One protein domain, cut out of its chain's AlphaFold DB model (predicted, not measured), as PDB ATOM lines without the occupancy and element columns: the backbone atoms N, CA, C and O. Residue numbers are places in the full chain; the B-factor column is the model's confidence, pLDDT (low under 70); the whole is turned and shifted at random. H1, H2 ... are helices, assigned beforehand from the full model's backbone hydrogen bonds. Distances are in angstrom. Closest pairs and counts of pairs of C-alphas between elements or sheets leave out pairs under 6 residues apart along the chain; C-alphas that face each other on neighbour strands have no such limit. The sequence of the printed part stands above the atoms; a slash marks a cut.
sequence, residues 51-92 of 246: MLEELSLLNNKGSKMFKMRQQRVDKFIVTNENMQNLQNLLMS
ATOM      1  N   MET A  51      27.242  18.082  -5.745       64.12
ATOM      2  CA  MET A  51      27.189  18.902  -6.952       64.12
ATOM      3  C   MET A  51      28.546  19.514  -7.337       64.12
ATOM      4  O   MET A  51      28.867  19.544  -8.517       64.12
ATOM      5  N   LEU A  52      29.365  19.994  -6.394       69.12
ATOM      6  CA  LEU A  52      30.695  20.541  -6.706       69.12
ATOM      7  C   LEU A  52      31.699  19.433  -7.046       69.12
ATOM      8  O   LEU A  52      32.509  19.605  -7.959       69.12
ATOM      9  N   GLU A  53      31.615  18.290  -6.366       71.56
ATOM     10  CA  GLU A  53      32.424  17.110  -6.680       71.56
ATOM     11  C   GLU A  53      32.104  16.604  -8.095       71.56
ATOM     12  O   GLU A  53      33.003  16.475  -8.922       71.56
ATOM     13  N   GLU A  54      30.825  16.463  -8.442       70.94
ATOM     14  CA  GLU A  54      30.376  16.080  -9.783       70.94
ATOM     15  C   GLU A  54      30.728  17.114 -10.862       70.94
ATOM     16  O   GLU A  54      31.069  16.743 -11.988       70.94
ATOM     17  N   LEU A  55      30.693  18.413 -10.540       69.12
ATOM     18  CA  LEU A  55      31.111  19.478 -11.457       69.12
ATOM     19  C   LEU A  55      32.629  19.506 -11.686       69.12
ATOM     20  O   LEU A  55      33.070  20.001 -12.725       69.12
ATOM     21  N   SER A  56      33.424  18.951 -10.768       72.94
ATOM     22  CA  SER A  56      34.871  18.780 -10.946       72.94
ATOM     23  C   SER A  56      35.217  17.596 -11.862       72.94
ATOM     24  O   SER A  56      36.234  17.615 -12.561       72.94
ATOM     25  N   LEU A  57      34.342  16.585 -11.923       77.62
ATOM     26  CA  LEU A  57      34.520  15.409 -12.766       77.62
ATOM     27  C   LEU A  57      34.272  15.777 -14.235       77.62
ATOM     28  O   LEU A  57      33.137  15.864 -14.684       77.62
ATOM     29  N   LEU A  58      35.327  15.944 -15.039       73.19
ATOM     30  CA  LEU A  58      35.284  16.318 -16.472       73.19
ATOM     31  C   LEU A  58      34.591  15.301 -17.411       73.19
ATOM     32  O   LEU A  58      34.665  15.423 -18.637       73.19
ATOM     33  N   ASN A  59      33.937  14.282 -16.861       82.25
ATOM     34  CA  ASN A  59      33.245  13.230 -17.596       82.25
ATOM     35  C   ASN A  59      31.795  13.617 -17.961       82.25
ATOM     36  O   ASN A  59      31.350  13.303 -19.066       82.25
ATOM     37  N   ASN A  60      31.085  14.347 -17.095       86.50
ATOM     38  CA  ASN A  60      29.682  14.730 -17.271       86.50
ATOM     39  C   ASN A  60      29.517  15.921 -18.247       86.50
ATOM     40  O   ASN A  60      30.388  16.774 -18.413       86.50
ATOM     41  N   LYS A  61      28.365  16.014 -18.921       87.19
ATOM     42  CA  LYS A  61      27.982  17.199 -19.704       87.19
ATOM     43  C   LYS A  61      27.889  18.456 -18.828       87.19
ATOM     44  O   LYS A  61      28.321  19.521 -19.262       87.19
ATOM     45  N   GLY A  62      27.357  18.342 -17.610       87.19
ATOM     46  CA  GLY A  62      27.214  19.441 -16.652       87.19
ATOM     47  C   GLY A  62      28.554  20.060 -16.254       87.19
ATOM     48  O   GLY A  62      28.729  21.270 -16.379       87.19
ATOM     49  N   SER A  63      29.533  19.232 -15.889       88.00
ATOM     50  CA  SER A  63      30.892  19.677 -15.547       88.00
ATOM     51  C   SER A  63      31.622  20.314 -16.732       88.00
ATOM     52  O   SER A  63      32.254  21.363 -16.588       88.00
ATOM     53  N   LYS A  64      31.467  19.762 -17.945       90.50
ATOM     54  CA  LYS A  64      31.997  20.369 -19.180       90.50
ATOM     55  C   LYS A  64      31.381  21.743 -19.450       90.50
ATOM     56  O   LYS A  64      32.109  22.695 -19.727       90.50
ATOM     57  N   MET A  65      30.057  21.869 -19.336       91.50
ATOM     58  CA  MET A  65      29.352  23.142 -19.528       91.50
ATOM     59  C   MET A  65      29.745  24.183 -18.479       91.50
ATOM     60  O   MET A  65      29.909  25.358 -18.809       91.50
ATOM     61  N   PHE A  66      29.928  23.753 -17.232       89.88
ATOM     62  CA  PHE A  66      30.389  24.601 -16.143       89.88
ATOM     63  C   PHE A  66      31.811  25.116 -16.385       89.88
ATOM     64  O   PHE A  66      32.027  26.324 -16.330       89.88
ATOM     65  N   LYS A  67      32.748  24.250 -16.792       88.81
ATOM     66  CA  LYS A  67      34.113  24.662 -17.156       88.81
ATOM     67  C   LYS A  67      34.141  25.610 -18.355       88.81
ATOM     68  O   LYS A  67      34.834  26.621 -18.322       88.81
ATOM     69  N   MET A  68      33.348  25.343 -19.395       91.06
ATOM     70  CA  MET A  68      33.205  26.269 -20.528       91.06
ATOM     71  C   MET A  68      32.574  27.604 -20.117       91.06
ATOM     72  O   MET A  68      32.850  28.636 -20.723       91.06
ATOM     73  N   ARG A  69      31.681  27.615 -19.120       92.94
ATOM     74  CA  ARG A  69      31.134  28.856 -18.556       92.94
ATOM     75  C   ARG A  69      32.200  29.603 -17.756       92.94
ATOM     76  O   ARG A  69      32.331  30.796 -17.995       92.94
ATOM     77  N   GLN A  70      32.974  28.928 -16.904       89.31
ATOM     78  CA  GLN A  70      34.102  29.539 -16.192       89.31
ATOM     79  C   GLN A  70      35.089  30.171 -17.170       89.31
ATOM     80  O   GLN A  70      35.264  31.375 -17.136       89.31
ATOM     81  N   GLN A  71      35.576  29.425 -18.165       89.25
ATOM     82  CA  GLN A  71      36.499  29.956 -19.177       89.25
ATOM     83  C   GLN A  71      35.949  31.160 -19.950       89.25
ATOM     84  O   GLN A  71      36.712  32.013 -20.394       89.25
ATOM     85  N   ARG A  72      34.631  31.219 -20.172       91.69
ATOM     86  CA  ARG A  72      34.002  32.394 -20.787       91.69
ATOM     87  C   ARG A  72      34.028  33.584 -19.842       91.69
ATOM     88  O   ARG A  72      34.337  34.674 -20.298       91.69
ATOM     89  N   VAL A  73      33.713  33.375 -18.569       89.69
ATOM     90  CA  VAL A  73      33.698  34.423 -17.543       89.69
ATOM     91  C   VAL A  73      35.111  34.916 -17.227       89.69
ATOM     92  O   VAL A  73      35.321  36.123 -17.172       89.69
ATOM     93  N   ASP A  74      36.088  34.015 -17.118       86.56
ATOM     94  CA  ASP A  74      37.476  34.315 -16.747       86.56
ATOM     95  C   ASP A  74      38.132  35.333 -17.682       86.56
ATOM     96  O   ASP A  74      38.969  36.109 -17.241       86.56
ATOM     97  N   LYS A  75      37.720  35.387 -18.956       84.31
ATOM     98  CA  LYS A  75      38.199  36.381 -19.936       84.31
ATOM     99  C   LYS A  75      37.808  37.818 -19.590       84.31
ATOM    100  O   LYS A  75      38.471  38.749 -20.034       84.31
ATOM    101  N   PHE A  76      36.722  37.993 -18.842       83.81
ATOM    102  CA  PHE A  76      36.205  39.297 -18.428       83.81
ATOM    103  C   PHE A  76      36.644  39.672 -17.013       83.81
ATOM    104  O   PHE A  76      36.508  40.826 -16.614       83.81
ATOM    105  N   ILE A  77      37.160  38.707 -16.251       88.38
ATOM    106  CA  ILE A  77      37.711  38.967 -14.931       88.38
ATOM    107  C   ILE A  77      39.106  39.556 -15.111       88.38
ATOM    108  O   ILE A  77      39.984  38.974 -15.751       88.38
ATOM    109  N   VAL A  78      39.307  40.718 -14.507       84.56
ATOM    110  CA  VAL A  78      40.580  41.422 -14.498       84.56
ATOM    111  C   VAL A  78      41.101  41.413 -13.075       84.56
ATOM    112  O   VAL A  78      40.526  42.035 -12.184       84.56
ATOM    113  N   THR A  79      42.200  40.703 -12.868       83.81
ATOM    114  CA  THR A  79      42.962  40.716 -11.620       83.81
ATOM    115  C   THR A  79      44.376  41.213 -11.896       83.81
ATOM    116  O   THR A  79      44.810  41.271 -13.048       83.81
ATOM    117  N   ASN A  80      45.114  41.559 -10.839       81.06
ATOM    118  CA  ASN A  80      46.478  42.090 -10.946       81.06
ATOM    119  C   ASN A  80      47.440  41.121 -11.672       81.06
ATOM    120  O   ASN A  80      48.392  41.539 -12.320       81.06
ATOM    121  N   GLU A  81      47.151  39.818 -11.609       79.06
ATOM    122  CA  GLU A  81      47.912  38.744 -12.259       79.06
ATOM    123  C   GLU A  81      47.501  38.511 -13.725       79.06
ATOM    124  O   GLU A  81      48.252  37.909 -14.488       79.06
ATOM    125  N   ASN A  82      46.327  39.002 -14.142       77.62
ATOM    126  CA  ASN A  82      45.746  38.748 -15.463       77.62
ATOM    127  C   ASN A  82      45.407  40.045 -16.223       77.62
ATOM    128  O   ASN A  82      44.338  40.202 -16.812       77.62
ATOM    129  N   MET A  83      46.349  40.995 -16.229       80.44
ATOM    130  CA  MET A  83      46.254  42.269 -16.964       80.44
ATOM    131  C   MET A  83      46.122  42.089 -18.488       80.44
ATOM    132  O   MET A  83      45.628  42.975 -19.182       80.44
ATOM    133  N   GLN A  84      46.523  40.934 -19.024       78.38
ATOM    134  CA  GLN A  84      46.364  40.606 -20.444       78.38
ATOM    135  C   GLN A  84      44.883  40.528 -20.852       78.38
ATOM    136  O   GLN A  84      44.536  40.875 -21.980       78.38
ATOM    137  N   ASN A  85      43.986  40.158 -19.928       80.94
ATOM    138  CA  ASN A  85      42.546  40.187 -20.177       80.94
ATOM    139  C   ASN A  85      42.039  41.605 -20.470       80.94
ATOM    140  O   ASN A  85      41.249  41.771 -21.395       80.94
ATOM    141  N   LEU A  86      42.533  42.635 -19.766       78.12
ATOM    142  CA  LEU A  86      42.189  44.033 -20.070       78.12
ATOM    143  C   LEU A  86      42.580  44.401 -21.494       78.12
ATOM    144  O   LEU A  86      41.779  44.972 -22.228       78.12
ATOM    145  N   GLN A  87      43.803  44.053 -21.890       77.56
ATOM    146  CA  GLN A  87      44.295  44.331 -23.232       77.56
ATOM    147  C   GLN A  87      43.421  43.647 -24.293       77.56
ATOM    148  O   GLN A  87      43.039  44.280 -25.272       77.56
ATOM    149  N   ASN A  88      43.026  42.393 -24.069       79.44
ATOM    150  CA  ASN A  88      42.152  41.649 -24.977       79.44
ATOM    151  C   ASN A  88      40.732  42.241 -25.076       79.44
ATOM    152  O   ASN A  88      40.140  42.239 -26.158       79.44
ATOM    153  N   LEU A  89      40.193  42.780 -23.975       77.25
ATOM    154  CA  LEU A  89      38.911  43.499 -23.962       77.25
ATOM    155  C   LEU A  89      38.991  44.833 -24.712       77.25
ATOM    156  O   LEU A  89      38.036  45.219 -25.377       77.25
ATOM    157  N   LEU A  90      40.131  45.520 -24.622       72.62
ATOM    158  CA  LEU A  90      40.375  46.803 -25.288       72.62
ATOM    159  C   LEU A  90      40.698  46.645 -26.785       72.62
ATOM    160  O   LEU A  90      40.436  47.556 -27.564       72.62
ATOM    161  N   MET A  91      41.268  45.505 -27.197       68.94
ATOM    162  CA  MET A  91      41.753  45.269 -28.566       68.94
ATOM    163  C   MET A  91      40.773  44.528 -29.487       68.94
ATOM    164  O   MET A  91      41.051  44.419 -30.681       68.94
ATOM    165  N   SER A  92      39.645  44.017 -28.986       60.19
ATOM    166  CA  SER A  92      38.638  43.348 -29.822       60.19
ATOM    167  C   SER A  92      37.421  44.258 -30.052       60.19
ATOM    168  O   SER A  92      36.619  44.454 -29.140       60.19
TER     169      SER A  92
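What this domain is: This is residues 51 to 92 of the 246 residues of the protein "Myozenin-1-like" of Monopterus albus (UniProt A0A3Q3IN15). The shape is that of a long bar with a short helix at either end: H2 makes the bar, H1 packs across its first end, and H3 is set off beyond its other end by a loop, residues 75 to 82. The shaft of the bar, residues 68 to 73 of H2, stands free. The printed part has 42 residues with three named helices, H1, H2 and H3 in chain order, and no named strand; the class is all helix. The whole is only just loose, close to extended, with a radius of gyration of the C-alphas of 13.3 A, and its outline is only just elongated, with spans of 35 by 20 by 11 A.

Where its parts are: H1 is residues 51 to 56, 8.7 A from first to last C-alpha, and begins at C-alpha 51 at (27.189, 18.902, -6.952). H2, the longest helix, is residues 61 to 74, 19.8 A long, from C-alpha 61 at (27.982, 17.199, -19.704). H3 is residues 83 to 91, 12.8 A long, and ends at C-alpha 91 at (41.753, 45.269, -28.566).

How they stand to each other: H1 and H2 touch, H2 with residues 62 to 66 alone; their closest C-alphas, those of Leu 55 and Ser 63, are 4.1 A apart. Their lines are about perpendicular, at 74 degrees. H2 and H3 are only just apart, their closest C-alphas 8.5 A from each other. H1 and H3 are apart. In H1, H2 and H3 every O i to N i+4 pair is within hydrogen-bond range.

The domain as a whole: The two C-alphas farthest apart, those of Met 51 and Met 91, are 37.1 A from each other. The printed part has no cut. The link from H1 to H2 is tight, that from H2 to H3 is short, and no link is long. The mean pLDDT of the printed part is 81.1; residues 51 to 52, 55 and 91 to 92 are under 70.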